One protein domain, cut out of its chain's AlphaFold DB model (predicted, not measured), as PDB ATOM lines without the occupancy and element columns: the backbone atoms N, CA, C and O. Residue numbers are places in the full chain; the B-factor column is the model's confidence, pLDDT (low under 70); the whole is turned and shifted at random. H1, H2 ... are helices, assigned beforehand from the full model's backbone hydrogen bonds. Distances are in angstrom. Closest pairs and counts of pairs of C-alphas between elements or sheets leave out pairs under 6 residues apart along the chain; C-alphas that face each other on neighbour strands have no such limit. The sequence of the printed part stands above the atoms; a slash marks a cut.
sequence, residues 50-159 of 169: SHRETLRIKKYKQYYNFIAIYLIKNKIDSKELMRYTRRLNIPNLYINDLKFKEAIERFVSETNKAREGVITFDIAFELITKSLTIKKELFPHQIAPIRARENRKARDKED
ATOM      1  N   SER A  50     126.520 144.205  86.101       74.31
ATOM      2  CA  SER A  50     125.457 143.404  85.479       74.31
ATOM      3  C   SER A  50     124.146 143.429  86.285       74.31
ATOM      4  O   SER A  50     123.059 143.623  85.730       74.31
ATOM      5  N   HIS A  51     124.210 143.317  87.616       78.56
ATOM      6  CA  HIS A  51     123.007 143.390  88.447       78.56
ATOM      7  C   HIS A  51     122.386 144.796  88.458       78.56
ATOM      8  O   HIS A  51     121.163 144.931  88.396       78.56
ATOM      9  N   ARG A  52     123.206 145.857  88.498       77.50
ATOM     10  CA  ARG A  52     122.720 147.248  88.404       77.50
ATOM     11  C   ARG A  52     122.020 147.492  87.071       77.50
ATOM     12  O   ARG A  52     120.941 148.079  87.047       77.50
ATOM     13  N   GLU A  53     122.597 147.001  85.981       82.94
ATOM     14  CA  GLU A  53     122.007 147.065  84.646       82.94
ATOM     15  C   GLU A  53     120.658 146.335  84.599       82.94
ATOM     16  O   GLU A  53     119.650 146.912  84.188       82.94
ATOM     17  N   THR A  54     120.601 145.116  85.140       84.31
ATOM     18  CA  THR A  54     119.374 144.308  85.223       84.31
ATOM     19  C   THR A  54     118.263 145.040  85.976       84.31
ATOM     20  O   THR A  54     117.117 145.079  85.520       84.31
ATOM     21  N   LEU A  55     118.587 145.671  87.109       84.81
ATOM     22  CA  LEU A  55     117.629 146.468  87.879       84.81
ATOM     23  C   LEU A  55     117.126 147.685  87.092       84.81
ATOM     24  O   LEU A  55     115.928 147.982  87.123       84.81
ATOM     25  N   ARG A  56     118.007 148.377  86.358       84.12
ATOM     26  CA  ARG A  56     117.613 149.522  85.522       84.12
ATOM     27  C   ARG A  56     116.716 149.080  84.374       84.12
ATOM     28  O   ARG A  56     115.647 149.664  84.197       84.12
ATOM     29  N   ILE A  57     117.083 148.020  83.655       88.81
ATOM     30  CA  ILE A  57     116.257 147.448  82.586       88.81
ATOM     31  C   ILE A  57     114.890 147.045  83.141       88.81
ATOM     32  O   ILE A  57     113.872 147.400  82.553       88.81
ATOM     33  N   LYS A  58     114.838 146.365  84.295       89.12
ATOM     34  CA  LYS A  58     113.575 145.966  84.936       89.12
ATOM     35  C   LYS A  58     112.684 147.173  85.235       89.12
ATOM     36  O   LYS A  58     111.499 147.143  84.910       89.12
ATOM     37  N   LYS A  59     113.256 148.252  85.781       89.06
ATOM     38  CA  LYS A  59     112.539 149.510  86.030       89.06
ATOM     39  C   LYS A  59     111.947 150.082  84.739       89.06
ATOM     40  O   LYS A  59     110.773 150.426  84.716       89.06
ATOM     41  N   TYR A  60     112.724 150.185  83.663       90.25
ATOM     42  CA  TYR A  60     112.232 150.771  82.410       90.25
ATOM     43  C   TYR A  60     111.290 149.852  81.625       90.25
ATOM     44  O   TYR A  60     110.415 150.360  80.925       90.25
ATOM     45  N   LYS A  61     111.392 148.526  81.796       90.56
ATOM     46  CA  LYS A  61     110.412 147.558  81.277       90.56
ATOM     47  C   LYS A  61     109.034 147.774  81.894       90.56
ATOM     48  O   LYS A  61     108.057 147.806  81.159       90.56
ATOM     49  N   GLN A  62     108.962 147.996  83.208       87.38
ATOM     50  CA  GLN A  62     107.697 148.261  83.907       87.38
ATOM     51  C   GLN A  62     106.961 149.490  83.351       87.38
ATOM     52  O   GLN A  62     105.736 149.514  83.315       87.38
ATOM     53  N   TYR A  63     107.704 150.506  82.906       85.38
ATOM     54  CA  TYR A  63     107.145 151.725  82.318       85.38
ATOM     55  C   TYR A  63     107.130 151.717  80.787       85.38
ATOM     56  O   TYR A  63     106.978 152.787  80.196       85.38
ATOM     57  N   TYR A  64     107.344 150.561  80.150       91.12
ATOM     58  CA  TYR A  64     107.400 150.415  78.694       91.12
ATOM     59  C   TYR A  64     108.265 151.499  78.038       91.12
ATOM     60  O   TYR A  64     107.815 152.205  77.146       91.12
ATOM     61  N   ASN A  65     109.482 151.730  78.539       92.44
ATOM     62  CA  ASN A  65     110.416 152.711  77.983       92.44
ATOM     63  C   ASN A  65     111.512 152.014  77.180       92.44
ATOM     64  O   ASN A  65     112.617 151.796  77.680       92.44
ATOM     65  N   PHE A  66     111.184 151.639  75.943       93.88
ATOM     66  CA  PHE A  66     112.075 150.856  75.092       93.88
ATOM     67  C   PHE A  66     113.305 151.646  74.663       93.88
ATOM     68  O   PHE A  66     114.396 151.083  74.649       93.88
ATOM     69  N   ILE A  67     113.166 152.956  74.443       94.25
ATOM     70  CA  ILE A  67     114.301 153.820  74.119       94.25
ATOM     71  C   ILE A  67     115.313 153.893  75.276       94.25
ATOM     72  O   ILE A  67     116.511 153.747  75.060       94.25
ATOM     73  N   ALA A  68     114.859 153.989  76.532       92.31
ATOM     74  CA  ALA A  68     115.762 153.950  77.687       92.31
ATOM     75  C   ALA A  68     116.440 152.580  77.853       92.31
ATOM     76  O   ALA A  68     117.621 152.512  78.188       92.31
ATOM     77  N   ILE A  69     115.713 151.484  77.601       93.00
ATOM     78  CA  ILE A  69     116.288 150.128  77.611       93.00
ATOM     79  C   ILE A  69     117.368 149.998  76.531       93.00
ATOM     80  O   ILE A  69     118.419 149.421  76.799       93.00
ATOM     81  N   TYR A  70     117.123 150.543  75.337       93.12
ATOM     82  CA  TYR A  70     118.078 150.539  74.232       93.12
ATOM     83  C   TYR A  70     119.368 151.282  74.594       93.12
ATOM     84  O   TYR A  70     120.455 150.733  74.419       93.12
ATOM     85  N   LEU A  71     119.260 152.480  75.181       91.25
ATOM     86  CA  LEU A  71     120.427 153.240  75.640       91.25
ATOM     87  C   LEU A  71     121.241 152.479  76.696       91.25
ATOM     88  O   LEU A  71     122.464 152.422  76.601       91.25
ATOM     89  N   ILE A  72     120.573 151.845  77.671       89.25
ATOM     90  CA  ILE A  72     121.247 151.059  78.719       89.25
ATOM     91  C   ILE A  72     122.038 149.900  78.110       89.25
ATOM     92  O   ILE A  72     123.210 149.734  78.437       89.25
ATOM     93  N   LYS A  73     121.423 149.138  77.196       89.00
ATOM     94  CA  LYS A  73     122.086 148.014  76.513       89.00
ATOM     95  C   LYS A  73     123.302 148.462  75.700       89.00
ATOM     96  O   LYS A  73     124.304 147.759  75.654       89.00
ATOM     97  N   ASN A  74     123.234 149.654  75.108       89.19
ATOM     98  CA  ASN A  74     124.342 150.266  74.372       89.19
ATOM     99  C   ASN A  74     125.333 151.028  75.269       89.19
ATOM    100  O   ASN A  74     126.205 151.734  74.762       89.19
ATOM    101  N   LYS A  75     125.238 150.869  76.597       86.19
ATOM    102  CA  LYS A  75     126.127 151.488  77.592       86.19
ATOM    103  C   LYS A  75     126.151 153.023  77.524       86.19
ATOM    104  O   LYS A  75     127.152 153.640  77.873       86.19
ATOM    105  N   ILE A  76     125.044 153.643  77.112       83.50
ATOM    106  CA  ILE A  76     124.858 155.096  77.167       83.50
ATOM    107  C   ILE A  76     124.192 155.451  78.493       83.50
ATOM    108  O   ILE A  76     123.006 155.186  78.706       83.50
ATOM    109  N   ASP A  77     124.954 156.085  79.383       69.88
ATOM    110  CA  ASP A  77     124.482 156.484  80.707       69.88
ATOM    111  C   ASP A  77     124.638 157.990  80.953       69.88
ATOM    112  O   ASP A  77     125.408 158.429  81.803       69.88
ATOM    113  N   SER A  78     123.884 158.806  80.209       68.69
ATOM    114  CA  SER A  78     123.728 160.229  80.529       68.69
ATOM    115  C   SER A  78     122.425 160.465  81.290       68.69
ATOM    116  O   SER A  78     121.329 160.150  80.811       68.69
ATOM    117  N   LYS A  79     122.527 161.078  82.478       76.56
ATOM    118  CA  LYS A  79     121.359 161.535  83.255       76.56
ATOM    119  C   LYS A  79     120.459 162.460  82.430       76.56
ATOM    120  O   LYS A  79     119.242 162.442  82.620       76.56
ATOM    121  N   GLU A  80     121.039 163.248  81.532       75.25
ATOM    122  CA  GLU A  80     120.319 164.194  80.681       75.25
ATOM    123  C   GLU A  80     119.543 163.471  79.578       75.25
ATOM    124  O   GLU A  80     118.334 163.687  79.443       75.25
ATOM    125  N   LEU A  81     120.172 162.505  78.898       84.44
ATOM    126  CA  LEU A  81     119.492 161.654  77.911       84.44
ATOM    127  C   LEU A  81     118.358 160.846  78.556       84.44
ATOM    128  O   LEU A  81     117.274 160.711  77.990       84.44
ATOM    129  N   MET A  82     118.540 160.390  79.797       83.56
ATOM    130  CA  MET A  82     117.486 159.692  80.544       83.56
ATOM    131  C   MET A  82     116.289 160.593  80.896       83.56
ATOM    132  O   MET A  82     115.167 160.102  81.050       83.56
ATOM    133  N   ARG A  83     116.478 161.915  81.014       83.62
ATOM    134  CA  ARG A  83     115.357 162.863  81.147       83.62
ATOM    135  C   ARG A  83     114.629 163.044  79.816       83.62
ATOM    136  O   ARG A  83     113.398 163.109  79.815       83.62
ATOM    137  N   TYR A  84     115.364 163.075  78.706       87.62
ATOM    138  CA  TYR A  84     114.791 163.141  77.360       87.62
ATOM    139  C   TYR A  84     113.936 161.913  77.043       87.62
ATOM    140  O   TYR A  84     112.768 162.064  76.686       87.62
ATOM    141  N   THR A  85     114.451 160.703  77.285       89.06
ATOM    142  CA  THR A  85     113.690 159.458  77.063       89.06
ATOM    143  C   THR A  85     112.412 159.400  77.891       89.06
ATOM    144  O   THR A  85     111.414 158.828  77.459       89.06
ATOM    145  N   ARG A  86     112.399 160.004  79.087       86.62
ATOM    146  CA  ARG A  86     111.173 160.132  79.879       86.62
ATOM    147  C   ARG A  86     110.154 161.030  79.184       86.62
ATOM    148  O   ARG A  86     108.999 160.632  79.149       86.62
ATOM    149  N   ARG A  87     110.556 162.195  78.659       87.19
ATOM    150  CA  ARG A  87     109.654 163.142  77.971       87.19
ATOM    151  C   ARG A  87     109.087 162.559  76.681       87.19
ATOM    152  O   ARG A  87     107.877 162.585  76.498       87.19
ATOM    153  N   LEU A  88     109.940 161.981  75.836       90.25
ATOM    154  CA  LEU A  88     109.527 161.342  74.578       90.25
ATOM    155  C   LEU A  88     108.520 160.209  74.797       90.25
ATOM    156  O   LEU A  88     107.681 159.946  73.949       90.25
ATOM    157  N   ASN A  89     108.572 159.578  75.968       87.56
ATOM    158  CA  ASN A  89     107.706 158.471  76.330       87.56
ATOM    159  C   ASN A  89     106.466 158.892  77.156       87.56
ATOM    160  O   ASN A  89     105.868 158.060  77.847       87.56
ATOM    161  N   ILE A  90     106.090 160.175  77.154       85.19
ATOM    162  CA  ILE A  90     104.822 160.646  77.730       85.19
ATOM    163  C   ILE A  90     103.757 160.636  76.622       85.19
ATOM    164  O   ILE A  90     103.918 161.354  75.632       85.19
ATOM    165  N   PRO A  91     102.662 159.866  76.772       80.56
ATOM    166  CA  PRO A  91     101.561 159.875  75.813       80.56
ATOM    167  C   PRO A  91     101.000 161.280  75.587       80.56
ATOM    168  O   PRO A  91     100.716 161.994  76.547       80.56
ATOM    169  N   ASN A  92     100.824 161.649  74.314       76.94
ATOM    170  CA  ASN A  92     100.253 162.925  73.862       76.94
ATOM    171  C   ASN A  92     100.958 164.181  74.397       76.94
ATOM    172  O   ASN A  92     100.365 165.252  74.406       76.94
ATOM    173  N   LEU A  93     102.220 164.080  74.833       81.31
ATOM    174  CA  LEU A  93     103.000 165.272  75.177       81.31
ATOM    175  C   LEU A  93     103.185 166.191  73.961       81.31
ATOM    176  O   LEU A  93     103.211 167.412  74.093       81.31
ATOM    177  N   TYR A  94     103.335 165.583  72.787       80.00
ATOM    178  CA  TYR A  94     103.448 166.273  71.515       80.00
ATOM    179  C   TYR A  94     102.112 166.138  70.790       80.00
ATOM    180  O   TYR A  94     101.718 165.041  70.409       80.00
ATOM    181  N   ILE A  95     101.408 167.260  70.658       69.50
ATOM    182  CA  ILE A  95     100.136 167.355  69.924       69.50
ATOM    183  C   ILE A  95     100.392 167.331  68.412       69.50
ATOM    184  O   ILE A  95      99.579 166.837  67.643       69.50
ATOM    185  N   ASN A  96     101.523 167.906  67.998       81.62
ATOM    186  CA  ASN A  96     101.918 168.054  66.605       81.62
ATOM    187  C   ASN A  96     103.009 167.030  66.266       81.62
ATOM    188  O   ASN A  96     104.068 167.033  66.901       81.62
ATOM    189  N   ASP A  97     102.758 166.221  65.239       84.50
ATOM    190  CA  ASP A  97     103.688 165.214  64.725       84.50
ATOM    191  C   ASP A  97     105.022 165.819  64.272       84.50
ATOM    192  O   ASP A  97     106.069 165.211  64.474       84.50
ATOM    193  N   LEU A  98     105.022 167.046  63.743       85.69
ATOM    194  CA  LEU A  98     106.242 167.755  63.356       85.69
ATOM    195  C   LEU A  98     107.129 168.038  64.576       85.69
ATOM    196  O   LEU A  98     108.302 167.681  64.591       85.69
ATOM    197  N   LYS A  99     106.540 168.555  65.662       86.88
ATOM    198  CA  LYS A  99     107.261 168.786  66.929       86.88
ATOM    199  C   LYS A  99     107.736 167.486  67.569       86.88
ATOM    200  O   LYS A  99     108.738 167.476  68.281       86.88
ATOM    201  N   PHE A 100     106.996 166.400  67.363       90.44
ATOM    202  CA  PHE A 100     107.408 165.082  67.821       90.44
ATOM    203  C   PHE A 100     108.640 164.591  67.054       90.44
ATOM    204  O   PHE A 100     109.606 164.163  67.688       90.44
ATOM    205  N   LYS A 101     108.649 164.719  65.720       92.25
ATOM    206  CA  LYS A 101     109.808 164.389  64.878       92.25
ATOM    207  C   LYS A 101     111.033 165.231  65.240       92.25
ATOM    208  O   LYS A 101     112.068 164.652  65.548       92.25
ATOM    209  N   GLU A 102     110.890 166.552  65.354       93.19
ATOM    210  CA  GLU A 102     111.971 167.457  65.787       93.19
ATOM    211  C   GLU A 102     112.550 167.057  67.158       93.19
ATOM    212  O   GLU A 102     113.760 167.092  67.388       93.19
ATOM    213  N   ALA A 103     111.694 166.644  68.100       92.88
ATOM    214  CA  ALA A 103     112.141 166.190  69.415       92.88
ATOM    215  C   ALA A 103     112.940 164.877  69.344       92.88
ATOM    216  O   ALA A 103     113.874 164.690  70.131       92.88
ATOM    217  N   ILE A 104     112.586 163.979  68.420       94.50
ATOM    218  CA  ILE A 104     113.323 162.736  68.162       94.50
ATOM    219  C   ILE A 104     114.657 163.042  67.482       94.50
ATOM    220  O   ILE A 104     115.681 162.548  67.944       94.50
ATOM    221  N   GLU A 105     114.678 163.890  66.456       94.81
ATOM    222  CA  GLU A 105     115.907 164.313  65.769       94.81
ATOM    223  C   GLU A 105     116.894 164.955  66.740       94.81
ATOM    224  O   GLU A 105     118.065 164.573  66.799       94.81
ATOM    225  N   ARG A 106     116.407 165.864  67.592       93.50
ATOM    226  CA  ARG A 106     117.225 166.469  68.642       93.50
ATOM    227  C   ARG A 106     117.763 165.419  69.608       93.50
ATOM    228  O   ARG A 106     118.929 165.470  69.979       93.50
ATOM    229  N   PHE A 107     116.937 164.461  70.018       93.69
ATOM    230  CA  PHE A 107     117.379 163.376  70.891       93.69
ATOM    231  C   PHE A 107     118.452 162.493  70.240       93.69
ATOM    232  O   PHE A 107     119.423 162.136  70.908       93.69
ATOM    233  N   VAL A 108     118.303 162.163  68.958       93.62
ATOM    234  CA  VAL A 108     119.292 161.398  68.187       93.62
ATOM    235  C   VAL A 108     120.600 162.174  68.086       93.62
ATOM    236  O   VAL A 108     121.651 161.621  68.397       93.62
ATOM    237  N   SER A 109     120.535 163.466  67.754       92.44
ATOM    238  CA  SER A 109     121.704 164.348  67.706       92.44
ATOM    239  C   SER A 109     122.444 164.379  69.049       92.44
ATOM    240  O   SER A 109     123.634 164.086  69.099       92.44
ATOM    241  N   GLU A 110     121.743 164.634  70.159       90.81
ATOM    242  CA  GLU A 110     122.354 164.661  71.497       90.81
ATOM    243  C   GLU A 110     122.906 163.292  71.927       90.81
ATOM    244  O   GLU A 110     123.939 163.211  72.590       90.81
ATOM    245  N   THR A 111     122.251 162.200  71.531       90.50
ATOM    246  CA  THR A 111     122.741 160.844  71.817       90.50
ATOM    247  C   THR A 111     124.025 160.554  71.042       90.50
ATOM    248  O   THR A 111     124.987 160.054  71.624       90.50
ATOM    249  N   ASN A 112     124.069 160.921  69.761       89.44
ATOM    250  CA  ASN A 112     125.223 160.680  68.903       89.44
ATOM    251  C   ASN A 112     126.407 161.606  69.222       89.44
ATOM    252  O   ASN A 112     127.545 161.201  69.021       89.44
ATOM    253  N   LYS A 113     126.179 162.785  69.822       87.06
ATOM    254  CA  LYS A 113     127.258 163.590  70.428       87.06
ATOM    255  C   LYS A 113     127.951 162.859  71.579       87.06
ATOM    256  O   LYS A 113     129.157 162.989  71.749       87.06
ATOM    257  N   ALA A 114     127.193 162.114  72.386       80.56
ATOM    258  CA  ALA A 114     127.758 161.345  73.493       80.56
ATOM    259  C   ALA A 114     128.488 160.088  73.003       80.56
ATOM    260  O   ALA A 114     129.489 159.684  73.597       80.56
ATOM    261  N   ARG A 115     127.975 159.448  71.947       79.25
ATOM    262  CA  ARG A 115     128.621 158.320  71.278       79.25
ATOM    263  C   ARG A 115     128.097 158.199  69.852       79.25
ATOM    264  O   ARG A 115     126.924 157.890  69.656       79.25
ATOM    265  N   GLU A 116     128.970 158.431  68.882       81.88
ATOM    266  CA  GLU A 116     128.594 158.514  67.473       81.88
ATOM    267  C   GLU A 116     127.984 157.207  66.945       81.88
ATOM    268  O   GLU A 116     128.397 156.108  67.325       81.88
ATOM    269  N   GLY A 117     126.968 157.339  66.086       78.69
ATOM    270  CA  GLY A 117     126.346 156.223  65.370       78.69
ATOM    271  C   GLY A 117     125.548 155.242  66.232       78.69
ATOM    272  O   GLY A 117     125.169 154.180  65.744       78.69
ATOM    273  N   VAL A 118     125.275 155.553  67.502       85.62
ATOM    274  CA  VAL A 118     124.593 154.595  68.387       85.62
ATOM    275  C   VAL A 118     123.110 154.484  68.093       85.62
ATOM    276  O   VAL A 118     122.519 153.431  68.327       85.62
ATOM    277  N   ILE A 119     122.481 155.552  67.611       92.12
ATOM    278  CA  ILE A 119     121.061 155.509  67.291       92.12
ATOM    279  C   ILE A 119     120.745 156.316  66.039       92.12
ATOM    280  O   ILE A 119     121.269 157.410  65.836       92.12
ATOM    281  N   THR A 120     119.865 155.767  65.206       94.56
ATOM    282  CA  THR A 120     119.291 156.454  64.048       94.56
ATOM    283  C   THR A 120     117.903 156.990  64.385       94.56
ATOM    284  O   THR A 120     117.277 156.575  65.368       94.56
ATOM    285  N   PHE A 121     117.408 157.910  63.555       95.38
ATOM    286  CA  PHE A 121     116.043 158.413  63.672       95.38
ATOM    287  C   PHE A 121     115.016 157.279  63.652       95.38
ATOM    288  O   PHE A 121     114.186 157.215  64.554       95.38
ATOM    289  N   ASP A 122     115.123 156.349  62.703       95.56
ATOM    290  CA  ASP A 122     114.149 155.266  62.538       95.56
ATOM    291  C   ASP A 122     114.089 154.351  63.763       95.56
ATOM    292  O   ASP A 122     113.005 154.060  64.269       95.56
ATOM    293  N   ILE A 123     115.250 153.986  64.320       94.94
ATOM    294  CA  ILE A 123     115.326 153.177  65.545       94.94
ATOM    295  C   ILE A 123     114.687 153.930  66.716       94.94
ATOM    296  O   ILE A 123     113.905 153.360  67.482       94.94
ATOM    297  N   ALA A 124     115.008 155.216  66.881       94.31
ATOM    298  CA  ALA A 124     114.425 156.020  67.948       94.31
ATOM    299  C   ALA A 124     112.902 156.141  67.783       94.31
ATOM    300  O   ALA A 124     112.160 155.928  68.747       94.31
ATOM    301  N   PHE A 125     112.438 156.430  66.569       95.19
ATOM    302  CA  PHE A 125     111.031 156.581  66.230       95.19
ATOM    303  C   PHE A 125     110.245 155.294  66.483       95.19
ATOM    304  O   PHE A 125     109.208 155.340  67.148       95.19
ATOM    305  N   GLU A 126     110.754 154.143  66.045       95.88
ATOM    306  CA  GLU A 126     110.121 152.841  66.266       95.88
ATOM    307  C   GLU A 126     109.993 152.534  67.765       95.88
ATOM    308  O   GLU A 126     108.900 152.238  68.261       95.88
ATOM    309  N   LEU A 127     111.090 152.662  68.520       95.44
ATOM    310  CA  LEU A 127     111.113 152.354  69.953       95.44
ATOM    311  C   LEU A 127     110.164 153.255  70.747       95.44
ATOM    312  O   LEU A 127     109.474 152.779  71.652       95.44
ATOM    313  N   ILE A 128     110.127 154.551  70.425       93.69
ATOM    314  CA  ILE A 128     109.252 155.514  71.100       93.69
ATOM    315  C   ILE A 128     107.797 155.265  70.704       93.69
ATOM    316  O   ILE A 128     106.938 155.209  71.583       93.69
ATOM    317  N   THR A 129     107.504 155.044  69.425       92.56
ATOM    318  CA  THR A 129     106.138 154.778  68.954       92.56
ATOM    319  C   THR A 129     105.584 153.511  69.591       92.56
ATOM    320  O   THR A 129     104.513 153.551  70.193       92.56
ATOM    321  N   LYS A 130     106.357 152.420  69.601       94.06
ATOM    322  CA  LYS A 130     105.998 151.172  70.288       94.06
ATOM    323  C   LYS A 130     105.700 151.393  71.770       94.06
ATOM    324  O   LYS A 130     104.716 150.880  72.301       94.06
ATOM    325  N   SER A 131     106.541 152.177  72.445       92.69
ATOM    326  CA  SER A 131     106.343 152.564  73.841       92.69
ATOM    327  C   SER A 131     105.028 153.324  74.062       92.69
ATOM    328  O   SER A 131     104.301 153.038  75.014       92.69
ATOM    329  N   LEU A 132     104.720 154.285  73.191       90.69
ATOM    330  CA  LEU A 132     103.518 155.108  73.286       90.69
ATOM    331  C   LEU A 132     102.247 154.316  72.961       90.69
ATOM    332  O   LEU A 132     101.256 154.491  73.666       90.69
ATOM    333  N   THR A 133     102.272 153.436  71.960       90.69
ATOM    334  CA  THR A 133     101.135 152.578  71.585       90.69
ATOM    335  C   THR A 133     100.714 151.685  72.746       90.69
ATOM    336  O   THR A 133      99.576 151.777  73.200       90.69
ATOM    337  N   ILE A 134     101.658 150.950  73.343       89.69
ATOM    338  CA  ILE A 134     101.373 150.078  74.497       89.69
ATOM    339  C   ILE A 134     100.805 150.878  75.673       89.69
ATOM    340  O   ILE A 134      99.883 150.445  76.360       89.69
ATOM    341  N   LYS A 135     101.329 152.082  75.926       87.31
ATOM    342  CA  LYS A 135     100.803 152.937  76.997       87.31
ATOM    343  C   LYS A 135      99.402 153.455  76.711       87.31
ATOM    344  O   LYS A 135      98.628 153.595  77.654       87.31
ATOM    345  N   LYS A 136      99.088 153.764  75.451       83.31
ATOM    346  CA  LYS A 136      97.743 154.182  75.044       83.31
ATOM    347  C   LYS A 136      96.730 153.063  75.255       83.31
ATOM    348  O   LYS A 136      95.649 153.339  75.763       83.31
ATOM    349  N   GLU A 137      97.111 151.830  74.942       85.69
ATOM    350  CA  GLU A 137      96.279 150.639  75.135       85.69
ATOM    351  C   GLU A 137      96.068 150.314  76.619       85.69
ATOM    352  O   GLU A 137      94.941 150.109  77.058       85.69
ATOM    353  N   LEU A 138      97.142 150.307  77.415       84.00
ATOM    354  CA  LEU A 138      97.082 149.887  78.819       84.00
ATOM    355  C   LEU A 138      96.578 150.978  79.774       84.00
ATOM    356  O   LEU A 138      96.023 150.659  80.825       84.00
ATOM    357  N   PHE A 139      96.783 152.259  79.447       80.25
ATOM    358  CA  PHE A 139      96.470 153.388  80.334       80.25
ATOM    359  C   PHE A 139      95.661 154.505  79.638       80.25
ATOM    360  O   PHE A 139      96.057 155.677  79.680       80.25
ATOM    361  N   PRO A 140      94.493 154.202  79.041       71.19
ATOM    362  CA  PRO A 140      93.696 155.180  78.287       71.19
ATOM    363  C   PRO A 140      93.191 156.352  79.151       71.19
ATOM    364  O   PRO A 140      93.029 157.477  78.682       71.19
ATOM    365  N   HIS A 141      93.001 156.135  80.450       68.12
ATOM    366  CA  HIS A 141      92.543 157.146  81.411       68.12
ATOM    367  C   HIS A 141      93.621 158.188  81.750       68.12
ATOM    368  O   HIS A 141      93.289 159.313  82.114       68.12
ATOM    369  N   GLN A 142      94.910 157.874  81.573       63.72
ATOM    370  CA  GLN A 142      95.996 158.854  81.739       63.72
ATOM    371  C   GLN A 142      96.091 159.835  80.556       63.72
ATOM    372  O   GLN A 142      96.777 160.851  80.641       63.72
ATOM    373  N   ILE A 143      95.377 159.551  79.465       59.62
ATOM    374  CA  ILE A 143      95.352 160.333  78.224       59.62
ATOM    375  C   ILE A 143      94.185 161.330  78.189       59.62
ATOM    376  O   ILE A 143      94.344 162.451  77.698       59.62
ATOM    377  N   ALA A 144      93.030 160.955  78.744       53.12
ATOM    378  CA  ALA A 144      91.822 161.779  78.784       53.12
ATOM    379  C   ALA A 144      91.994 163.192  79.404       53.12
ATOM    380  O   ALA A 144      91.525 164.159  78.792       53.12
ATOM    381  N   PRO A 145      92.683 163.387  80.552       54.66
ATOM    382  CA  PRO A 145      92.759 164.704  81.193       54.66
ATOM    383  C   PRO A 145      93.624 165.716  80.423       54.66
ATOM    384  O   PRO A 145      93.426 166.924  80.559       54.66
ATOM    385  N   ILE A 146      94.562 165.252  79.589       54.56
ATOM    386  CA  ILE A 146      95.427 166.130  78.786       54.56
ATOM    387  C   ILE A 146      94.637 166.714  77.605       54.56
ATOM    388  O   ILE A 146      94.620 167.932  77.436       54.56
ATOM    389  N   ARG A 147      93.871 165.878  76.883       53.22
ATOM    390  CA  ARG A 147      92.978 166.330  75.796       53.22
ATOM    391  C   ARG A 147      91.923 167.322  76.285       53.22
ATOM    392  O   ARG A 147      91.658 168.318  75.622       53.22
ATOM    393  N   ALA A 148      91.350 167.092  77.467       56.19
ATOM    394  CA  ALA A 148      90.383 168.015  78.060       56.19
ATOM    395  C   ALA A 148      90.998 169.398  78.345       56.19
ATOM    396  O   ALA A 148      90.369 170.425  78.085       56.19
ATOM    397  N   ARG A 149      92.246 169.440  78.830       61.69
ATOM    398  CA  ARG A 149      92.975 170.689  79.102       61.69
ATOM    399  C   ARG A 149      93.351 171.436  77.819       61.69
ATOM    400  O   ARG A 149      93.322 172.663  77.803       61.69
ATOM    401  N   GLU A 150      93.684 170.715  76.755       60.28
ATOM    402  CA  GLU A 150      94.021 171.284  75.443       60.28
ATOM    403  C   GLU A 150      92.792 171.800  74.699       60.28
ATOM    404  O   GLU A 150      92.813 172.931  74.224       60.28
ATOM    405  N   ASN A 151      91.685 171.053  74.710       63.66
ATOM    406  CA  ASN A 151      90.401 171.507  74.166       63.66
ATOM    407  C   ASN A 151      89.870 172.757  74.880       63.66
ATOM    408  O   ASN A 151      89.117 173.530  74.288       63.66
ATOM    409  N   ARG A 152      90.235 172.950  76.154       66.88
ATOM    410  CA  ARG A 152      89.936 174.177  76.902       66.88
ATOM    411  C   ARG A 152      90.797 175.339  76.408       66.88
ATOM    412  O   ARG A 152      90.256 176.358  76.015       66.88
ATOM    413  N   LYS A 153      92.116 175.139  76.301       70.06
ATOM    414  CA  LYS A 153      93.048 176.155  75.775       70.06
ATOM    415  C   LYS A 153      92.768 176.560  74.325       70.06
ATOM    416  O   LYS A 153      92.971 177.719  73.982       70.06
ATOM    417  N   ALA A 154      92.357 175.618  73.475       68.62
ATOM    418  CA  ALA A 154      91.992 175.892  72.086       68.62
ATOM    419  C   ALA A 154      90.743 176.783  72.015       68.62
ATOM    420  O   ALA A 154      90.784 177.824  71.364       68.62
ATOM    421  N   ARG A 155      89.696 176.445  72.784       71.94
ATOM    422  CA  ARG A 155      88.496 177.283  72.936       71.94
ATOM    423  C   ARG A 155      88.819 178.667  73.490       71.94
ATOM    424  O   ARG A 155      88.417 179.661  72.902       71.94
ATOM    425  N   ASP A 156      89.638 178.743  74.538       77.19
ATOM    426  CA  ASP A 156      90.055 180.020  75.130       77.19
ATOM    427  C   ASP A 156      90.802 180.918  74.122       77.19
ATOM    428  O   ASP A 156      90.757 182.146  74.226       77.19
ATOM    429  N   LYS A 157      91.513 180.328  73.151       79.00
ATOM    430  CA  LYS A 157      92.226 181.061  72.097       79.00
ATOM    431  C   LYS A 157      91.283 181.539  70.990       79.00
ATOM    432  O   LYS A 157      91.403 182.687  70.567       79.00
ATOM    433  N   GLU A 158      90.340 180.700  70.562       74.25
ATOM    434  CA  GLU A 158      89.282 181.084  69.614       74.25
ATOM    435  C   GLU A 158      88.394 182.200  70.181       74.25
ATOM    436  O   GLU A 158      88.088 183.167  69.485       74.25
ATOM    437  N   ASP A 159      88.038 182.119  71.463       75.19
ATOM    438  CA  ASP A 159      87.216 183.124  72.141       75.19
ATOM    439  C   ASP A 159      87.934 184.466  72.317       75.19
ATOM    440  O   ASP A 159      87.274 185.501  72.404       75.19
TER     441      ASP A 159
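Overview. This is residues 50 to 159 of the 169 residues of an uncharacterized protein of Flavobacterium aquicola (UniProt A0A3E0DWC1). Helices H1 to H4 run back and forth side by side, and H5 crosses H2 and H4. H6 is an arm leading away, its residues 151 to 159 sticking out. The printed part has 110 residues with six named helices, all helix in class, only just compact, close to loose: radius of gyration of the C-alphas 15.6 A, spans 54 by 28 by 22 A.

Along the chain. H1, residues 50 to 62, begins at C-alpha 50 (125.457, 143.404, 85.479). H2 is residues 66 to 73, H3 79 to 88, H4 97 to 114, 25.9 A long, and H5 121 to 138, 25.7 A. H6, residues 144 to 159, ends at C-alpha 159 (87.216, 183.124, 72.141).

Arrangement. H1 and H2, H2 and H3, and H3 and H4 are hairpins; the closest C-alphas are Ile 57 and Ile 69, 5.7 A, Ala 68 and Thr 85, 5.9 A, and Leu 81 and Thr 111, 7.0 A. H2 and H3 only just touch, with 3 pairs of C-alphas within 8 A. H5 touches H2 with residues 124 to 131 alone, at a steep tilt of 55 degrees, closest at the C-alphas of Phe 66 and Leu 127, 5.4 A. H5 touches H4 with residues 121 to 125 alone, closest at the C-alphas of Glu 105 and Phe 121, 6.3 A. In the six helices every O i to N i+4 pair is within hydrogen-bond range.

Size, cuts and confidence. The C-alphas farthest apart, of Ser 50 and Asp 159, are 56.7 A apart. The printed part has no cut and no long link. The pLDDT is under 70 at residues 77 to 78, 95, 141 to 152 and 154.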